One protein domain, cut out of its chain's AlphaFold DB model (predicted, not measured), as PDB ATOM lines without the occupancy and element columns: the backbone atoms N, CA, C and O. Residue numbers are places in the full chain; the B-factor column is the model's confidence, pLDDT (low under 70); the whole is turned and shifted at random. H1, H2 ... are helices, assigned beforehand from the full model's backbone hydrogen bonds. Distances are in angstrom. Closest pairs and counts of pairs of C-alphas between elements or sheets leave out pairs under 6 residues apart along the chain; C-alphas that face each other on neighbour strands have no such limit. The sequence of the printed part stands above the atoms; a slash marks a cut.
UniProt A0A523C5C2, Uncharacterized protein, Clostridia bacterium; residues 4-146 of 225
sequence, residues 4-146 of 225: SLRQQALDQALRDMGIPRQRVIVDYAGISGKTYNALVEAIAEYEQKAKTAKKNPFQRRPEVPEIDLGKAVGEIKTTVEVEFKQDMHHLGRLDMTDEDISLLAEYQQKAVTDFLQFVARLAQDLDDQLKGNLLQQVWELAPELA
ATOM      1  N   SER A   4      32.948   8.114 -60.410       55.72
ATOM      2  CA  SER A   4      32.878   6.919 -61.260       55.72
ATOM      3  C   SER A   4      33.593   7.050 -62.614       55.72
ATOM      4  O   SER A   4      34.307   6.135 -63.010       55.72
ATOM      5  N   LEU A   5      33.490   8.193 -63.305       62.41
ATOM      6  CA  LEU A   5      34.167   8.428 -64.591       62.41
ATOM      7  C   LEU A   5      35.683   8.596 -64.431       62.41
ATOM      8  O   LEU A   5      36.454   8.119 -65.261       62.41
ATOM      9  N   ARG A   6      36.125   9.265 -63.359       66.38
ATOM     10  CA  ARG A   6      37.558   9.384 -63.041       66.38
ATOM     11  C   ARG A   6      38.147   8.036 -62.631       66.38
ATOM     12  O   ARG A   6      39.281   7.741 -62.990       66.38
ATOM     13  N   GLN A   7      37.367   7.220 -61.927       65.00
ATOM     14  CA  GLN A   7      37.762   5.879 -61.513       65.00
ATOM     15  C   GLN A   7      37.869   4.926 -62.699       65.00
ATOM     16  O   GLN A   7      38.876   4.247 -62.835       65.00
ATOM     17  N   GLN A   8      36.886   4.931 -63.603       69.31
ATOM     18  CA  GLN A   8      36.939   4.148 -64.837       69.31
ATOM     19  C   GLN A   8      38.138   4.540 -65.705       69.31
ATOM     20  O   GLN A   8      38.786   3.669 -66.273       69.31
ATOM     21  N   ALA A   9      38.474   5.832 -65.767       71.44
ATOM     22  CA  ALA A   9      39.667   6.298 -66.469       71.44
ATOM     23  C   ALA A   9      40.970   5.809 -65.807       71.44
ATOM     24  O   ALA A   9      41.911   5.447 -66.510       71.44
ATOM     25  N   LEU A  10      41.026   5.766 -64.471       71.75
ATOM     26  CA  LEU A  10      42.178   5.249 -63.729       71.75
ATOM     27  C   LEU A  10      42.319   3.726 -63.884       71.75
ATOM     28  O   LEU A  10      43.417   3.238 -64.132       71.75
ATOM     29  N   ASP A  11      41.214   2.987 -63.813       67.94
ATOM     30  CA  ASP A  11      41.187   1.535 -64.009       67.94
ATOM     31  C   ASP A  11      41.553   1.157 -65.448       67.94
ATOM     32  O   ASP A  11      42.292   0.196 -65.665       67.94
ATOM     33  N   GLN A  12      41.097   1.939 -66.431       73.25
ATOM     34  CA  GLN A  12      41.502   1.788 -67.825       73.25
ATOM     35  C   GLN A  12      43.005   2.049 -67.986       73.25
ATOM     36  O   GLN A  12      43.701   1.229 -68.576       73.25
ATOM     37  N   ALA A  13      43.534   3.113 -67.376       76.50
ATOM     38  CA  ALA A  13      44.963   3.419 -67.420       76.50
ATOM     39  C   ALA A  13      45.829   2.329 -66.755       76.50
ATOM     40  O   ALA A  13      46.883   1.975 -67.278       76.50
ATOM     41  N   LEU A  14      45.395   1.766 -65.622       76.44
ATOM     42  CA  LEU A  14      46.095   0.662 -64.950       76.44
ATOM     43  C   LEU A  14      46.103  -0.614 -65.804       76.44
ATOM     44  O   LEU A  14      47.138  -1.277 -65.904       76.44
ATOM     45  N   ARG A  15      44.980  -0.918 -66.470       74.19
ATOM     46  CA  ARG A  15      44.884  -2.025 -67.435       74.19
ATOM     47  C   ARG A  15      45.810  -1.824 -68.629       74.19
ATOM     48  O   ARG A  15      46.526  -2.758 -68.981       74.19
ATOM     49  N   ASP A  16      45.841  -0.623 -69.200       80.94
ATOM     50  CA  ASP A  16      46.695  -0.290 -70.347       80.94
ATOM     51  C   ASP A  16      48.195  -0.396 -69.995       80.94
ATOM     52  O   ASP A  16      49.018  -0.713 -70.852       80.94
ATOM     53  N   MET A  17      48.554  -0.206 -68.719       81.44
ATOM     54  CA  MET A  17      49.912  -0.402 -68.187       81.44
ATOM     55  C   MET A  17      50.223  -1.850 -67.762       81.44
ATOM     56  O   MET A  17      51.331  -2.124 -67.302       81.44
ATOM     57  N   GLY A  18      49.274  -2.786 -67.885       75.31
ATOM     58  CA  GLY A  18      49.451  -4.185 -67.477       75.31
ATOM     59  C   GLY A  18      49.529  -4.402 -65.959       75.31
ATOM     60  O   GLY A  18      49.973  -5.461 -65.516       75.31
ATOM     61  N   ILE A  19      49.111  -3.419 -65.156       76.81
ATOM     62  CA  ILE A  19      49.118  -3.496 -63.692       76.81
ATOM     63  C   ILE A  19      47.716  -3.920 -63.233       76.81
ATOM     64  O   ILE A  19      46.769  -3.138 -63.368       76.81
ATOM     65  N   PRO A  20      47.535  -5.136 -62.681       68.00
ATOM     66  CA  PRO A  20      46.233  -5.556 -62.195       68.00
ATOM     67  C   PRO A  20      45.850  -4.727 -60.968       68.00
ATOM     68  O   PRO A  20      46.633  -4.546 -60.033       68.00
ATOM     69  N   ARG A  21      44.612  -4.240 -60.960       74.19
ATOM     70  CA  ARG A  21      44.021  -3.595 -59.792       74.19
ATOM     71  C   ARG A  21      43.933  -4.608 -58.644       74.19
ATOM     72  O   ARG A  21      43.483  -5.726 -58.847       74.19
ATOM     73  N   GLN A  22      44.368  -4.217 -57.445       74.88
ATOM     74  CA  GLN A  22      44.424  -5.111 -56.273       74.88
ATOM     75  C   GLN A  22      43.419  -4.760 -55.169       74.88
ATOM     76  O   GLN A  22      43.253  -5.527 -54.226       74.88
ATOM     77  N   ARG A  23      42.763  -3.596 -55.254       79.69
ATOM     78  CA  ARG A  23      41.882  -3.083 -54.197       79.69
ATOM     79  C   ARG A  23      40.454  -2.909 -54.679       79.69
ATOM     80  O   ARG A  23      40.226  -2.484 -55.814       79.69
ATOM     81  N   VAL A  24      39.520  -3.191 -53.778       83.81
ATOM     82  CA  VAL A  24      38.084  -2.995 -53.974       83.81
ATOM     83  C   VAL A  24      37.753  -1.508 -53.900       83.81
ATOM     84  O   VAL A  24      38.317  -0.767 -53.087       83.81
ATOM     85  N   ILE A  25      36.860  -1.062 -54.768       83.50
ATOM     86  CA  ILE A  25      36.453   0.330 -54.889       83.50
ATOM     87  C   ILE A  25      34.934   0.379 -54.964       83.50
ATOM     88  O   ILE A  25      34.328  -0.310 -55.776       83.50
ATOM     89  N   VAL A  26      34.342   1.248 -54.148       86.75
ATOM     90  CA  VAL A  26      32.897   1.493 -54.124       86.75
ATOM     91  C   VAL A  26      32.633   2.984 -54.291       86.75
ATOM     92  O   VAL A  26      33.278   3.804 -53.628       86.75
ATOM     93  N   ASP A  27      31.675   3.354 -55.149       88.50
ATOM     94  CA  ASP A  27      31.247   4.748 -55.334       88.50
ATOM     95  C   ASP A  27      30.271   5.165 -54.223       88.50
ATOM     96  O   ASP A  27      29.093   5.452 -54.442       88.50
ATOM     97  N   TYR A  28      30.782   5.196 -52.993       89.75
ATOM     98  CA  TYR A  28      29.997   5.518 -51.803       89.75
ATOM     99  C   TYR A  28      29.327   6.903 -51.886       89.75
ATOM    100  O   TYR A  28      28.227   7.082 -51.369       89.75
ATOM    101  N   ALA A  29      29.963   7.863 -52.571       88.25
ATOM    102  CA  ALA A  29      29.430   9.207 -52.790       88.25
ATOM    103  C   ALA A  29      28.267   9.205 -53.798       88.25
ATOM    104  O   ALA A  29      27.289   9.935 -53.636       88.25
ATOM    105  N   GLY A  30      28.350   8.369 -54.837       88.06
ATOM    106  CA  GLY A  30      27.243   8.131 -55.757       88.06
ATOM    107  C   GLY A  30      26.049   7.465 -55.068       88.06
ATOM    108  O   GLY A  30      24.909   7.866 -55.306       88.06
ATOM    109  N   ILE A  31      26.300   6.490 -54.188       91.94
ATOM    110  CA  ILE A  31      25.256   5.814 -53.401       91.94
ATOM    111  C   ILE A  31      24.566   6.808 -52.459       91.94
ATOM    112  O   ILE A  31      23.345   6.958 -52.524       91.94
ATOM    113  N   SER A  32      25.330   7.539 -51.638       91.56
ATOM    114  CA  SER A  32      24.775   8.523 -50.699       91.56
ATOM    115  C   SER A  32      23.990   9.623 -51.418       91.56
ATOM    116  O   SER A  32      22.893   9.982 -50.988       91.56
ATOM    117  N   GLY A  33      24.494  10.102 -52.560       90.69
ATOM    118  CA  GLY A  33      23.829  11.105 -53.391       90.69
ATOM    119  C   GLY A  33      22.505  10.626 -53.993       90.69
ATOM    120  O   GLY A  33      21.539  11.385 -54.013       90.69
ATOM    121  N   LYS A  34      22.415   9.369 -54.450       92.19
ATOM    122  CA  LYS A  34      21.155   8.797 -54.963       92.19
ATOM    123  C   LYS A  34      20.093   8.713 -53.869       92.19
ATOM    124  O   LYS A  34      18.968   9.157 -54.093       92.19
ATOM    125  N   THR A  35      20.450   8.194 -52.696       92.00
ATOM    126  CA  THR A  35      19.523   8.096 -51.559       92.00
ATOM    127  C   THR A  35      19.099   9.481 -51.068       92.00
ATOM    128  O   THR A  35      17.923   9.706 -50.786       92.00
ATOM    129  N   TYR A  36      20.028  10.440 -51.038       92.75
ATOM    130  CA  TYR A  36      19.721  11.837 -50.736       92.75
ATOM    131  C   TYR A  36      18.741  12.453 -51.744       92.75
ATOM    132  O   TYR A  36      17.761  13.072 -51.336       92.75
ATOM    133  N   ASN A  37      18.948  12.253 -53.047       92.06
ATOM    134  CA  ASN A  37      18.050  12.792 -54.070       92.06
ATOM    135  C   ASN A  37      16.635  12.212 -53.960       92.06
ATOM    136  O   ASN A  37      15.673  12.968 -54.044       92.06
ATOM    137  N   ALA A  38      16.502  10.910 -53.692       91.19
ATOM    138  CA  ALA A  38      15.196  10.289 -53.462       91.19
ATOM    139  C   ALA A  38      14.464  10.916 -52.260       91.19
ATOM    140  O   ALA A  38      13.257  11.157 -52.310       91.19
ATOM    141  N   LEU A  39      15.199  11.240 -51.190       91.31
ATOM    142  CA  LEU A  39      14.648  11.957 -50.041       91.31
ATOM    143  C   LEU A  39      14.207  13.384 -50.409       91.31
ATOM    144  O   LEU A  39      13.114  13.807 -50.031       91.31
ATOM    145  N   VAL A  40      15.040  14.125 -51.143       90.75
ATOM    146  CA  VAL A  40      14.725  15.487 -51.605       90.75
ATOM    147  C   VAL A  40      13.468  15.491 -52.472       90.75
ATOM    148  O   VAL A  40      12.602  16.343 -52.281       90.75
ATOM    149  N   GLU A  41      13.336  14.533 -53.390       90.56
ATOM    150  CA  GLU A  41      12.154  14.377 -54.239       90.56
ATOM    151  C   GLU A  41      10.894  14.121 -53.403       90.56
ATOM    152  O   GLU A  41       9.893  14.817 -53.582       90.56
ATOM    153  N   ALA A  42      10.955  13.218 -52.419       87.50
ATOM    154  CA  ALA A  42       9.830  12.939 -51.525       87.50
ATOM    155  C   ALA A  42       9.389  14.177 -50.717       87.50
ATOM    156  O   ALA A  42       8.191  14.448 -50.577       87.50
ATOM    157  N   ILE A  43      10.347  14.965 -50.218       88.56
ATOM    158  CA  ILE A  43      10.065  16.219 -49.502       88.56
ATOM    159  C   ILE A  43       9.468  17.263 -50.457       88.56
ATOM    160  O   ILE A  43       8.470  17.907 -50.127       88.56
ATOM    161  N   ALA A  44      10.020  17.401 -51.663       88.00
ATOM    162  CA  ALA A  44       9.525  18.338 -52.667       88.00
ATOM    163  C   ALA A  44       8.086  18.011 -53.101       88.00
ATOM    164  O   ALA A  44       7.256  18.916 -53.230       88.00
ATOM    165  N   GLU A  45       7.753  16.730 -53.278       87.62
ATOM    166  CA  GLU A  45       6.384  16.288 -53.557       87.62
ATOM    167  C   GLU A  45       5.415  16.669 -52.434       87.62
ATOM    168  O   GLU A  45       4.303  17.146 -52.697       87.62
ATOM    169  N   TYR A  46       5.826  16.483 -51.177       86.19
ATOM    170  CA  TYR A  46       5.035  16.899 -50.025       86.19
ATOM    171  C   TYR A  46       4.805  18.414 -50.023       86.19
ATOM    172  O   TYR A  46       3.660  18.863 -49.913       86.19
ATOM    173  N   GLU A  47       5.853  19.217 -50.216       84.81
ATOM    174  CA  GLU A  47       5.723  20.672 -50.259       84.81
ATOM    175  C   GLU A  47       4.792  21.146 -51.379       84.81
ATOM    176  O   GLU A  47       4.000  22.073 -51.186       84.81
ATOM    177  N   GLN A  48       4.861  20.525 -52.559       85.81
ATOM    178  CA  GLN A  48       3.969  20.850 -53.673       85.81
ATOM    179  C   GLN A  48       2.507  20.538 -53.333       85.81
ATOM    180  O   GLN A  48       1.624  21.375 -53.568       85.81
ATOM    181  N   LYS A  49       2.240  19.379 -52.718       84.31
ATOM    182  CA  LYS A  49       0.901  19.020 -52.222       84.31
ATOM    183  C   LYS A  49       0.431  20.014 -51.157       84.31
ATOM    184  O   LYS A  49      -0.708  20.481 -51.216       84.31
ATOM    185  N   ALA A  50       1.309  20.424 -50.241       81.88
ATOM    186  CA  ALA A  50       0.990  21.376 -49.180       81.88
ATOM    187  C   ALA A  50       0.686  22.778 -49.735       81.88
ATOM    188  O   ALA A  50      -0.278  23.420 -49.312       81.88
ATOM    189  N   LYS A  51       1.455  23.247 -50.726       83.50
ATOM    190  CA  LYS A  51       1.214  24.517 -51.435       83.50
ATOM    191  C   LYS A  51      -0.114  24.493 -52.198       83.50
ATOM    192  O   LYS A  51      -0.830  25.492 -52.193       83.50
ATOM    193  N   THR A  52      -0.466  23.364 -52.811       81.31
ATOM    194  CA  THR A  52      -1.738  23.198 -53.533       81.31
ATOM    195  C   THR A  52      -2.930  23.215 -52.575       81.31
ATOM    196  O   THR A  52      -3.866  23.985 -52.785       81.31
ATOM    197  N   ALA A  53      -2.847  22.485 -51.459       78.50
ATOM    198  CA  ALA A  53      -3.877  22.499 -50.421       78.50
ATOM    199  C   ALA A  53      -4.045  23.887 -49.771       78.50
ATOM    200  O   ALA A  53      -5.157  24.296 -49.459       78.50
ATOM    201  N   LYS A  54      -2.964  24.670 -49.623       75.31
ATOM    202  CA  LYS A  54      -3.050  26.070 -49.155       75.31
ATOM    203  C   LYS A  54      -3.806  26.984 -50.132       75.31
ATOM    204  O   LYS A  54      -4.423  27.947 -49.690       75.31
ATOM    205  N   LYS A  55      -3.763  26.704 -51.440       80.50
ATOM    206  CA  LYS A  55      -4.472  27.479 -52.477       80.50
ATOM    207  C   LYS A  55      -5.933  27.057 -52.655       80.50
ATOM    208  O   LYS A  55      -6.716  27.844 -53.177       80.50
ATOM    209  N   ASN A  56      -6.303  25.845 -52.237       79.56
ATOM    210  CA  ASN A  56      -7.664  25.328 -52.351       79.56
ATOM    211  C   ASN A  56      -8.253  25.012 -50.962       79.56
ATOM    212  O   ASN A  56      -7.943  23.962 -50.404       79.56
ATOM    213  N   PRO A  57      -9.140  25.861 -50.411       71.56
ATOM    214  CA  PRO A  57      -9.662  25.711 -49.048       71.56
ATOM    215  C   PRO A  57     -10.499  24.439 -48.822       71.56
ATOM    216  O   PRO A  57     -10.773  24.091 -47.677       71.56
ATOM    217  N   PHE A  58     -10.887  23.729 -49.888       78.25
ATOM    218  CA  PHE A  58     -11.603  22.452 -49.811       78.25
ATOM    219  C   PHE A  58     -10.679  21.224 -49.813       78.25
ATOM    220  O   PHE A  58     -11.146  20.108 -49.580       78.25
ATOM    221  N   GLN A  59      -9.379  21.394 -50.076       75.75
ATOM    222  CA  GLN A  59      -8.415  20.300 -50.003       75.75
ATOM    223  C   GLN A  59      -7.883  20.153 -48.579       75.75
ATOM    224  O   GLN A  59      -7.420  21.109 -47.955       75.75
ATOM    225  N   ARG A  60      -7.924  18.921 -48.061       76.94
ATOM    226  CA  ARG A  60      -7.280  18.588 -46.789       76.94
ATOM    227  C   ARG A  60      -5.776  18.815 -46.918       76.94
ATOM    228  O   ARG A  60      -5.185  18.488 -47.948       76.94
ATOM    229  N   ARG A  61      -5.160  19.374 -45.872       74.56
ATOM    230  CA  ARG A  61      -3.698  19.476 -45.809       74.56
ATOM    231  C   ARG A  61      -3.106  18.064 -45.899       74.56
ATOM    232  O   ARG A  61      -3.636  17.176 -45.230       74.56
ATOM    233  N   PRO A  62      -2.061  17.850 -46.712       75.00
ATOM    234  CA  PRO A  62      -1.387  16.562 -46.754       75.00
ATOM    235  C   PRO A  62      -0.762  16.257 -45.392       75.00
ATOM    236  O   PRO A  62      -0.261  17.161 -44.715       75.00
ATOM    237  N   GLU A  63      -0.798  14.985 -45.006       78.00
ATOM    238  CA  GLU A  63      -0.084  14.487 -43.831       78.00
ATOM    239  C   GLU A  63       1.423  14.642 -44.040       78.00
ATOM    240  O   GLU A  63       1.923  14.511 -45.161       78.00
ATOM    241  N   VAL A  64       2.134  14.987 -42.964       76.19
ATOM    242  CA  VAL A  64       3.595  15.113 -42.987       76.19
ATOM    243  C   VAL A  64       4.179  13.737 -43.313       76.19
ATOM    244  O   VAL A  64       3.777  12.767 -42.669       76.19
ATOM    245  N   PRO A  65       5.090  13.621 -44.294       78.75
ATOM    246  CA  PRO A  65       5.680  12.340 -44.639       78.75
ATOM    247  C   PRO A  65       6.478  11.808 -43.451       78.75
ATOM    248  O   PRO A  65       7.303  12.516 -42.870       78.75
ATOM    249  N   GLU A  66       6.234  10.549 -43.109       80.44
ATOM    250  CA  GLU A  66       7.030   9.833 -42.121       80.44
ATOM    251  C   GLU A  66       8.334   9.396 -42.801       80.44
ATOM    252  O   GLU A  66       8.381   8.425 -43.556       80.44
ATOM    253  N   ILE A  67       9.379  10.203 -42.624       86.44
ATOM    254  CA  ILE A  67      10.708   9.925 -43.166       86.44
ATOM    255  C   ILE A  67      11.481   9.118 -42.126       86.44
ATOM    256  O   ILE A  67      11.709   9.603 -41.020       86.44
ATOM    257  N   ASP A  68      11.911   7.918 -42.511       90.00
ATOM    258  CA  ASP A  68      12.761   7.041 -41.706       90.00
ATOM    259  C   ASP A  68      14.191   7.047 -42.264       90.00
ATOM    260  O   ASP A  68      14.520   6.347 -43.232       90.00
ATOM    261  N   LEU A  69      15.059   7.860 -41.653       92.00
ATOM    262  CA  LEU A  69      16.473   7.913 -42.021       92.00
ATOM    263  C   LEU A  69      17.217   6.626 -41.642       92.00
ATOM    264  O   LEU A  69      18.209   6.295 -42.290       92.00
ATOM    265  N   GLY A  70      16.743   5.875 -40.645       92.19
ATOM    266  CA  GLY A  70      17.336   4.602 -40.238       92.19
ATOM    267  C   GLY A  70      17.216   3.552 -41.340       92.19
ATOM    268  O   GLY A  70      18.197   2.881 -41.676       92.19
ATOM    269  N   LYS A  71      16.045   3.478 -41.980       93.12
ATOM    270  CA  LYS A  71      15.839   2.632 -43.160       93.12
ATOM    271  C   LYS A  71      16.731   3.058 -44.328       93.12
ATOM    272  O   LYS A  71      17.410   2.208 -44.904       93.12
ATOM    273  N   ALA A  72      16.798   4.355 -44.630       93.19
ATOM    274  CA  ALA A  72      17.659   4.881 -45.694       93.19
ATOM    275  C   ALA A  72      19.147   4.552 -45.453       93.19
ATOM    276  O   ALA A  72      19.858   4.138 -46.369       93.19
ATOM    277  N   VAL A  73      19.614   4.654 -44.205       94.62
ATOM    278  CA  VAL A  73      20.968   4.248 -43.799       94.62
ATOM    279  C   VAL A  73      21.191   2.746 -43.997       94.62
ATOM    280  O   VAL A  73      22.247   2.346 -44.492       94.62
ATOM    281  N   GLY A  74      20.214   1.905 -43.651       94.25
ATOM    282  CA  GLY A  74      20.274   0.463 -43.903       94.25
ATOM    283  C   GLY A  74      20.393   0.127 -45.394       94.25
ATOM    284  O   GLY A  74      21.219  -0.705 -45.780       94.25
ATOM    285  N   GLU A  75      19.634   0.819 -46.244       94.50
ATOM    286  CA  GLU A  75      19.687   0.671 -47.703       94.50
ATOM    287  C   GLU A  75      21.041   1.117 -48.278       94.50
ATOM    288  O   GLU A  75      21.610   0.413 -49.115       94.50
ATOM    289  N   ILE A  76      21.608   2.225 -47.782       95.00
ATOM    290  CA  ILE A  76      22.957   2.681 -48.153       95.00
ATOM    291  C   ILE A  76      23.992   1.606 -47.815       95.00
ATOM    292  O   ILE A  76      24.765   1.207 -48.685       95.00
ATOM    293  N   LYS A  77      23.993   1.096 -46.576       95.31
ATOM    294  CA  LYS A  77      24.953   0.069 -46.136       95.31
ATOM    295  C   LYS A  77      24.858  -1.206 -46.971       95.31
ATOM    296  O   LYS A  77      25.887  -1.748 -47.372       95.31
ATOM    297  N   THR A  78      23.631  -1.634 -47.267       96.38
ATOM    298  CA  THR A  78      23.355  -2.806 -48.108       96.38
ATOM    299  C   THR A  78      23.853  -2.590 -49.536       96.38
ATOM    300  O   THR A  78      24.514  -3.457 -50.096       96.38
ATOM    301  N   THR A  79      23.592  -1.421 -50.122       94.31
ATOM    302  CA  THR A  79      24.034  -1.098 -51.488       94.31
ATOM    303  C   THR A  79      25.559  -1.053 -51.578       94.31
ATOM    304  O   THR A  79      26.133  -1.641 -52.491       94.31
ATOM    305  N   VAL A  80      26.219  -0.432 -50.593       94.25
ATOM    306  CA  VAL A  80      27.685  -0.416 -50.485       94.25
ATOM    307  C   VAL A  80      28.237  -1.839 -50.409       94.25
ATOM    308  O   VAL A  80      29.182  -2.156 -51.121       94.25
ATOM    309  N   GLU A  81      27.643  -2.711 -49.591       94.94
ATOM    310  CA  GLU A  81      28.065  -4.111 -49.475       94.94
ATOM    311  C   GLU A  81      27.896  -4.887 -50.786       94.94
ATOM    312  O   GLU A  81      28.776  -5.661 -51.166       94.94
ATOM    313  N   VAL A  82      26.789  -4.672 -51.499       93.62
ATOM    314  CA  VAL A  82      26.538  -5.307 -52.798       93.62
ATOM    315  C   VAL A  82      27.566  -4.857 -53.834       93.62
ATOM    316  O   VAL A  82      28.170  -5.712 -54.480       93.62
ATOM    317  N   GLU A  83      27.807  -3.550 -53.975       91.56
ATOM    318  CA  GLU A  83      28.814  -3.029 -54.909       91.56
ATOM    319  C   GLU A  83      30.225  -3.506 -54.537       91.56
ATOM    320  O   GLU A  83      30.986  -3.924 -55.409       91.56
ATOM    321  N   PHE A  84      30.549  -3.543 -53.241       91.75
ATOM    322  CA  PHE A  84      31.825  -4.054 -52.739       91.75
ATOM    323  C   PHE A  84      32.045  -5.518 -53.138       91.75
ATOM    324  O   PHE A  84      33.098  -5.868 -53.670       91.75
ATOM    325  N   LYS A  85      31.044  -6.384 -52.928       90.31
ATOM    326  CA  LYS A  85      31.125  -7.808 -53.290       90.31
ATOM    327  C   LYS A  85      31.199  -8.015 -54.801       90.31
ATOM    328  O   LYS A  85      31.977  -8.845 -55.261       90.31
ATOM    329  N   GLN A  86      30.425  -7.261 -55.584       88.81
ATOM    330  CA  GLN A  86      30.487  -7.320 -57.050       88.81
ATOM    331  C   GLN A  86      31.890  -6.992 -57.562       88.81
ATOM    332  O   GLN A  86      32.444  -7.701 -58.403       88.81
ATOM    333  N   ASP A  87      32.492  -5.950 -57.009       85.94
ATOM    334  CA  ASP A  87      33.818  -5.504 -57.393       85.94
ATOM    335  C   ASP A  87      34.932  -6.444 -56.877       85.94
ATOM    336  O   ASP A  87      35.867  -6.746 -57.618       85.94
ATOM    337  N   MET A  88      34.782  -7.057 -55.696       87.81
ATOM    338  CA  MET A  88      35.627  -8.185 -55.262       87.81
ATOM    339  C   MET A  88      35.594  -9.365 -56.236       87.81
ATOM    340  O   MET A  88      36.647  -9.911 -56.583       87.81
ATOM    341  N   HIS A  89      34.402  -9.748 -56.704       84.75
ATOM    342  CA  HIS A  89      34.251 -10.817 -57.688       84.75
ATOM    343  C   HIS A  89      34.934 -10.466 -59.014       84.75
ATOM    344  O   HIS A  89      35.562 -11.335 -59.621       84.75
ATOM    345  N   HIS A  90      34.893  -9.199 -59.442       80.94
ATOM    346  CA  HIS A  90      35.646  -8.732 -60.612       80.94
ATOM    347  C   HIS A  90      37.167  -8.856 -60.447       80.94
ATOM    348  O   HIS A  90      37.870  -9.039 -61.442       80.94
ATOM    349  N   LEU A  91      37.673  -8.812 -59.213       82.06
ATOM    350  CA  LEU A  91      39.080  -9.059 -58.885       82.06
ATOM    351  C   LEU A  91      39.416 -10.551 -58.711       82.06
ATOM    352  O   LEU A  91      40.552 -10.886 -58.382       82.06
ATOM    353  N   GLY A  92      38.453 -11.456 -58.920       80.75
ATOM    354  CA  GLY A  92      38.644 -12.901 -58.763       80.75
ATOM    355  C   GLY A  92      38.755 -13.359 -57.305       80.75
ATOM    356  O   GLY A  92      39.238 -14.460 -57.046       80.75
ATOM    357  N   ARG A  93      38.324 -12.527 -56.347       81.19
ATOM    358  CA  ARG A  93      38.329 -12.840 -54.912       81.19
ATOM    359  C   ARG A  93      36.948 -13.364 -54.512       81.19
ATOM    360  O   ARG A  93      35.940 -12.746 -54.843       81.19
ATOM    361  N   LEU A  94      36.909 -14.514 -53.839       77.56
ATOM    362  CA  LEU A  94      35.659 -15.173 -53.426       77.56
ATOM    363  C   LEU A  94      35.354 -14.985 -51.936       77.56
ATOM    364  O   LEU A  94      34.188 -14.847 -51.579       77.56
ATOM    365  N   ASP A  95      36.390 -14.915 -51.102       85.44
ATOM    366  CA  ASP A  95      36.263 -14.781 -49.652       85.44
ATOM    367  C   ASP A  95      36.734 -13.397 -49.184       85.44
ATOM    368  O   ASP A  95      37.730 -12.864 -49.688       85.44
ATOM    369  N   MET A  96      36.021 -12.822 -48.209       86.75
ATOM    370  CA  MET A  96      36.425 -11.584 -47.535       86.75
ATOM    371  C   MET A  96      37.504 -11.870 -46.497       86.75
ATOM    372  O   MET A  96      37.356 -12.761 -45.661       86.75
ATOM    373  N   THR A  97      38.574 -11.082 -46.532       89.81
ATOM    374  CA  THR A  97      39.574 -11.039 -45.464       89.81
ATOM    375  C   THR A  97      39.165 -10.034 -44.385       89.81
ATOM    376  O   THR A  97      38.301  -9.184 -44.608       89.81
ATOM    377  N   ASP A  98      39.826 -10.066 -43.229       90.12
ATOM    378  CA  ASP A  98      39.621  -9.056 -42.177       90.12
ATOM    379  C   ASP A  98      39.912  -7.624 -42.674       90.12
ATOM    380  O   ASP A  98      39.253  -6.660 -42.271       90.12
ATOM    381  N   GLU A  99      40.866  -7.480 -43.601       88.44
ATOM    382  CA  GLU A  99      41.160  -6.204 -44.262       88.44
ATOM    383  C   GLU A  99      39.983  -5.726 -45.122       88.44
ATOM    384  O   GLU A  99      39.642  -4.543 -45.090       88.44
ATOM    385  N   ASP A 100      39.314  -6.631 -45.843       89.44
ATOM    386  CA  ASP A 100      38.134  -6.291 -46.645       89.44
ATOM    387  C   ASP A 100      36.937  -5.926 -45.773       89.44
ATOM    388  O   ASP A 100      36.187  -5.017 -46.115       89.44
ATOM    389  N   ILE A 101      36.757  -6.616 -44.646       92.94
ATOM    390  CA  ILE A 101      35.699  -6.305 -43.679       92.94
ATOM    391  C   ILE A 101      35.912  -4.894 -43.123       92.94
ATOM    392  O   ILE A 101      34.973  -4.098 -43.066       92.94
ATOM    393  N   SER A 102      37.156  -4.559 -42.772       93.12
ATOM    394  CA  SER A 102      37.519  -3.226 -42.279       93.12
ATOM    395  C   SER A 102      37.287  -2.151 -43.343       93.12
ATOM    396  O   SER A 102      36.702  -1.106 -43.060       93.12
ATOM    397  N   LEU A 103      37.688  -2.428 -44.586       92.06
ATOM    398  CA  LEU A 103      37.508  -1.512 -45.708       92.06
ATOM    399  C   LEU A 103      36.028  -1.322 -46.078       92.06
ATOM    400  O   LEU A 103      35.601  -0.204 -46.364       92.06
ATOM    401  N   LEU A 104      35.225  -2.389 -46.048       94.19
ATOM    402  CA  LEU A 104      33.779  -2.317 -46.253       94.19
ATOM    403  C   LEU A 104      33.124  -1.437 -45.182       94.19
ATOM    404  O   LEU A 104      32.327  -0.561 -45.520       94.19
ATOM    405  N   ALA A 105      33.480  -1.638 -43.911       94.81
ATOM    406  CA  ALA A 105      32.970  -0.820 -42.815       94.81
ATOM    407  C   ALA A 105      33.330   0.665 -43.002       94.81
ATOM    408  O   ALA A 105      32.483   1.532 -42.785       94.81
ATOM    409  N   GLU A 106      34.542   0.965 -43.481       93.81
ATOM    410  CA  GLU A 106      34.965   2.331 -43.801       93.81
ATOM    411  C   GLU A 106      34.117   2.949 -44.926       93.81
ATOM    412  O   GLU A 106      33.642   4.080 -44.790       93.81
ATOM    413  N   TYR A 107      33.880   2.219 -46.022       93.75
ATOM    414  CA  TYR A 107      33.018   2.695 -47.109       93.75
ATOM    415  C   TYR A 107      31.577   2.921 -46.644       93.75
ATOM    416  O   TYR A 107      30.975   3.939 -46.988       93.75
ATOM    417  N   GLN A 108      31.034   2.005 -45.839       95.69
ATOM    418  CA  GLN A 108      29.697   2.133 -45.267       95.69
ATOM    419  C   GLN A 108      29.595   3.362 -44.364       95.69
ATOM    420  O   GLN A 108      28.647   4.135 -44.492       95.69
ATOM    421  N   GLN A 109      30.574   3.572 -43.480       94.56
ATOM    422  CA  GLN A 109      30.597   4.731 -42.595       94.56
ATOM    423  C   GLN A 109      30.674   6.032 -43.396       94.56
ATOM    424  O   GLN A 109      29.854   6.918 -43.179       94.56
ATOM    425  N   LYS A 110      31.583   6.128 -44.376       93.56
ATOM    426  CA  LYS A 110      31.706   7.308 -45.248       93.56
ATOM    427  C   LYS A 110      30.410   7.614 -46.000       93.56
ATOM    428  O   LYS A 110      29.965   8.758 -45.986       93.56
ATOM    429  N   ALA A 111      29.777   6.603 -46.602       93.75
ATOM    430  CA  ALA A 111      28.507   6.770 -47.312       93.75
ATOM    431  C   ALA A 111      27.410   7.338 -46.397       93.75
ATOM    432  O   ALA A 111      26.684   8.258 -46.776       93.75
ATOM    433  N   VAL A 112      27.300   6.784 -45.187       95.56
ATOM    434  CA  VAL A 112      26.295   7.178 -44.195       95.56
ATOM    435  C   VAL A 112      26.564   8.582 -43.665       95.56
ATOM    436  O   VAL A 112      25.641   9.391 -43.619       95.56
ATOM    437  N   THR A 113      27.809   8.901 -43.312       93.25
ATOM    438  CA  THR A 113      28.178  10.236 -42.831       93.25
ATOM    439  C   THR A 113      27.912  11.297 -43.897       93.25
ATOM    440  O   THR A 113      27.299  12.316 -43.580       93.25
ATOM    441  N   ASP A 114      28.294  11.057 -45.155       93.62
ATOM    442  CA  ASP A 114      28.026  11.990 -46.256       93.62
ATOM    443  C   ASP A 114      26.518  12.213 -46.440       93.62
ATOM    444  O   ASP A 114      26.059  13.354 -46.500       93.62
ATOM    445  N   PHE A 115      25.732  11.129 -46.455       95.38
ATOM    446  CA  PHE A 115      24.273  11.202 -46.537       95.38
ATOM    447  C   PHE A 115      23.682  12.039 -45.397       95.38
ATOM    448  O   PHE A 115      22.969  13.006 -45.654       95.38
ATOM    449  N   LEU A 116      24.013  11.723 -44.142       94.69
ATOM    450  CA  LEU A 116      23.476  12.422 -42.972       94.69
ATOM    451  C   LEU A 116      23.903  13.895 -42.927       94.69
ATOM    452  O   LEU A 116      23.107  14.748 -42.540       94.69
ATOM    453  N   GLN A 117      25.112  14.230 -43.390       93.25
ATOM    454  CA  GLN A 117      25.535  15.623 -43.549       93.25
ATOM    455  C   GLN A 117      24.706  16.366 -44.603       93.25
ATOM    456  O   GLN A 117      24.341  17.525 -44.382       93.25
ATOM    457  N   PHE A 118      24.387  15.734 -45.737       92.75
ATOM    458  CA  PHE A 118      23.503  16.337 -46.737       92.75
ATOM    459  C   PHE A 118      22.086  16.536 -46.196       92.75
ATOM    460  O   PHE A 118      21.505  17.605 -46.398       92.75
ATOM    461  N   VAL A 119      21.555  15.562 -45.451       92.81
ATOM    462  CA  VAL A 119      20.244  15.675 -44.796       92.81
ATOM    463  C   VAL A 119      20.236  16.793 -43.754       92.81
ATOM    464  O   VAL A 119      19.320  17.610 -43.755       92.81
ATOM    465  N   ALA A 120      21.268  16.896 -42.913       90.69
ATOM    466  CA  ALA A 120      21.376  17.956 -41.912       90.69
ATOM    467  C   ALA A 120      21.375  19.356 -42.540       90.69
ATOM    468  O   ALA A 120      20.756  20.274 -42.005       90.69
ATOM    469  N   ARG A 121      22.055  19.519 -43.685       90.25
ATOM    470  CA  ARG A 121      22.050  20.775 -44.449       90.25
ATOM    471  C   ARG A 121      20.675  21.064 -45.033       90.25
ATOM    472  O   ARG A 121      20.180  22.165 -44.844       90.25
ATOM    473  N   LEU A 122      20.047  20.076 -45.673       89.50
ATOM    474  CA  LEU A 122      18.700  20.214 -46.227       89.50
ATOM    475  C   LEU A 122      17.689  20.630 -45.152       89.50
ATOM    476  O   LEU A 122      16.899  21.541 -45.369       89.50
ATOM    477  N   ALA A 123      17.743  19.999 -43.978       88.00
ATOM    478  CA  ALA A 123      16.814  20.257 -42.884       88.00
ATOM    479  C   ALA A 123      16.872  21.701 -42.355       88.00
ATOM    480  O   ALA A 123      15.896  22.159 -41.764       88.00
ATOM    481  N   GLN A 124      17.971  22.437 -42.564       85.88
ATOM    482  CA  GLN A 124      18.058  23.848 -42.170       85.88
ATOM    483  C   GLN A 124      17.056  24.731 -42.919       85.88
ATOM    484  O   GLN A 124      16.583  25.701 -42.324       85.88
ATOM    485  N   ASP A 125      16.727  24.365 -44.160       86.06
ATOM    486  CA  ASP A 125      15.891  25.140 -45.083       86.06
ATOM    487  C   ASP A 125      14.413  24.698 -45.083       86.06
ATOM    488  O   ASP A 125      13.596  25.271 -45.805       86.06
ATOM    489  N   LEU A 126      14.055  23.684 -44.284       85.25
ATOM    490  CA  LEU A 126      12.695  23.137 -44.196       85.25
ATOM    491  C   LEU A 126      11.861  23.794 -43.087       85.25
ATOM    492  O   LEU A 126      12.388  24.402 -42.156       85.25
ATOM    493  N   ASP A 127      10.541  23.601 -43.164       83.56
ATOM    494  CA  ASP A 127       9.587  23.988 -42.116       83.56
ATOM    495  C   ASP A 127       9.974  23.387 -40.741       83.56
ATOM    496  O   ASP A 127      10.405  22.234 -40.658       83.56
ATOM    497  N   ASP A 128       9.740  24.130 -39.648       81.88
ATOM    498  CA  ASP A 128      10.193  23.798 -38.278       81.88
ATOM    499  C   ASP A 128       9.846  22.369 -37.820       81.88
ATOM    500  O   ASP A 128      10.640  21.712 -37.145       81.88
ATOM    501  N   GLN A 129       8.670  21.864 -38.208       79.12
ATOM    502  CA  GLN A 129       8.214  20.522 -37.844       79.12
ATOM    503  C   GLN A 129       9.020  19.414 -38.549       79.12
ATOM    504  O   GLN A 129       9.375  18.419 -37.922       79.12
ATOM    505  N   LEU A 130       9.336  19.585 -39.838       82.56
ATOM    506  CA  LEU A 130      10.174  18.642 -40.592       82.56
ATOM    507  C   LEU A 130      11.643  18.766 -40.183       82.56
ATOM    508  O   LEU A 130      12.326  17.755 -40.024       82.56
ATOM    509  N   LYS A 131      12.104  20.000 -39.959       86.62
ATOM    510  CA  LYS A 131      13.447  20.305 -39.470       86.62
ATOM    511  C   LYS A 131      13.742  19.601 -38.149       86.62
ATOM    512  O   LYS A 131      14.757  18.917 -38.052       86.62
ATOM    513  N   GLY A 132      12.861  19.743 -37.156       84.19
ATOM    514  CA  GLY A 132      13.027  19.115 -35.843       84.19
ATOM    515  C   GLY A 132      13.126  17.593 -35.937       84.19
ATOM    516  O   GLY A 132      14.082  17.012 -35.427       84.19
ATOM    517  N   ASN A 133      12.197  16.965 -36.663       87.12
ATOM    518  CA  ASN A 133      12.160  15.511 -36.824       87.12
ATOM    519  C   ASN A 133      13.401  14.966 -37.552       87.12
ATOM    520  O   ASN A 133      13.990  13.982 -37.107       87.12
ATOM    521  N   LEU A 134      13.820  15.600 -38.654       89.62
ATOM    522  CA  LEU A 134      14.980  15.147 -39.428       89.62
ATOM    523  C   LEU A 134      16.292  15.362 -38.679       89.62
ATOM    524  O   LEU A 134      17.123  14.459 -38.650       89.62
ATOM    525  N   LEU A 135      16.490  16.528 -38.055       89.69
ATOM    526  CA  LEU A 135      17.711  16.795 -37.293       89.69
ATOM    527  C   LEU A 135      17.830  15.879 -36.078       89.69
ATOM    528  O   LEU A 135      18.922  15.383 -35.816       89.69
ATOM    529  N   GLN A 136      16.721  15.598 -35.386       88.69
ATOM    530  CA  GLN A 136      16.722  14.641 -34.285       88.69
ATOM    531  C   GLN A 136      17.187  13.258 -34.756       88.69
ATOM    532  O   GLN A 136      18.122  12.709 -34.178       88.69
ATOM    533  N   GLN A 137      16.604  12.728 -35.835       91.88
ATOM    534  CA  GLN A 137      17.027  11.438 -36.387       91.88
ATOM    535  C   GLN A 137      18.494  11.452 -36.843       91.88
ATOM    536  O   GLN A 137      19.216  10.483 -36.617       91.88
ATOM    537  N   VAL A 138      18.967  12.546 -37.457       92.19
ATOM    538  CA  VAL A 138      20.383  12.685 -37.833       92.19
ATOM    539  C   VAL A 138      21.287  12.607 -36.604       92.19
ATOM    540  O   VAL A 138      22.291  11.904 -36.651       92.19
ATOM    541  N   TRP A 139      20.950  13.290 -35.511       90.81
ATOM    542  CA  TRP A 139      21.763  13.284 -34.291       90.81
ATOM    543  C   TRP A 139      21.696  11.957 -33.531       90.81
ATOM    544  O   TRP A 139      22.677  11.574 -32.901       90.81
ATOM    545  N   GLU A 140      20.579  11.234 -33.604       89.81
ATOM    546  CA  GLU A 140      20.469   9.875 -33.062       89.81
ATOM    547  C   GLU A 140      21.340   8.880 -33.846       89.81
ATOM    548  O   GLU A 140      21.972   8.007 -33.253       89.81
ATOM    549  N   LEU A 141      21.411   9.030 -35.174       90.06
ATOM    550  CA  LEU A 141      22.191   8.156 -36.057       90.06
ATOM    551  C   LEU A 141      23.682   8.524 -36.134       90.06
ATOM    552  O   LEU A 141      24.511   7.640 -36.345       90.06
ATOM    553  N   ALA A 142      24.016   9.805 -35.977       88.25
ATOM    554  CA  ALA A 142      25.372  10.347 -36.002       88.25
ATOM    555  C   ALA A 142      25.526  11.463 -34.945       88.25
ATOM    556  O   ALA A 142      25.455  12.655 -35.275       88.25
ATOM    557  N   PRO A 143      25.742  11.098 -33.665       85.06
ATOM    558  CA  PRO A 143      25.869  12.052 -32.560       85.06
ATOM    559  C   PRO A 143      26.987  13.079 -32.755       85.06
ATOM    560  O   PRO A 143      26.887  14.208 -32.286       85.06
ATOM    561  N   GLU A 144      28.043  12.719 -33.482       84.44
ATOM    562  CA  GLU A 144      29.157  13.602 -33.829       84.44
ATOM    563  C   GLU A 144      28.762  14.798 -34.711       84.44
ATOM    564  O   GLU A 144      29.499  15.783 -34.766       84.44
ATOM    565  N   LEU A 145      27.614  14.734 -35.396       82.44
ATOM    566  CA  LEU A 145      27.074  15.836 -36.198       82.44
ATOM    567  C   LEU A 145      26.193  16.791 -35.379       82.44
ATOM    568  O   LEU A 145      25.767  17.827 -35.900       82.44
ATOM    569  N   ALA A 146      25.890  16.455 -34.122       80.81
ATOM    570  CA  ALA A 146      25.111  17.322 -33.255       80.81
ATOM    571  C   ALA A 146      25.886  18.610 -32.937       80.81
ATOM    572  O   ALA A 146      27.102  18.567 -32.718       80.81
TER     573      ALA A 146
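What this domain is: This is residues 4 to 146 of the 225 residues of an uncharacterized protein of Clostridia bacterium (UniProt A0A523C5C2). Picture a long rod in which H2, H3 and H4 make a loose up-and-down bundle that overlaps only in part, since H2 joins it with residues 28 to 36 and runs on past H3. H5 folds back on the last part of H4, and H1 lies off the bundle, with residues 13 to 18 sticking out. The printed part has 143 residues with five named helices, H1 to H5 in order, and no named strand: all helix. It is loose, with a radius of gyration of the C-alphas of 19.7 A and spans of 68 by 30 by 23 A.

Where its parts are: Find C-alpha 4 at (32.878, 6.919, -61.260), where H1, residues 4 to 16, begins. H2, residues 28 to 55, runs 40.9 A to C-alpha 55 at (-4.472, 27.479, -52.477). H3 is residues 69 to 90, 31.5 A; H4 is residues 98 to 123, 37.1 A. H5, residues 128 to 141, ends at (22.191, 8.156, -36.057).

How they stand to each other: Look first at the hubs, H3 and H4, a hairpin at a steep tilt of 38 degrees; their closest C-alphas, of Lys 77 and Gln 108, are 5.2 A apart. H2 touches H4 the same way, C-alphas 28 and 111 being closest at 4.9 A. H4 and H5 form a hairpin, closest at C-alphas 123 and 131, 4.8 A. H1 is close to but not clearly touching H2, and apart from H3, H4 and H5. In all five helices every O i to N i+4 pair is within hydrogen-bond range.

The domain as a whole: The C-alphas of Gly 18 and Phe 58, the two farthest apart, are 68.9 A apart. The printed part has no cut; the links H1 to H2 and H2 to H3 are long. Look for pLDDT under 70 at residues 4 to 8, 11 and 20.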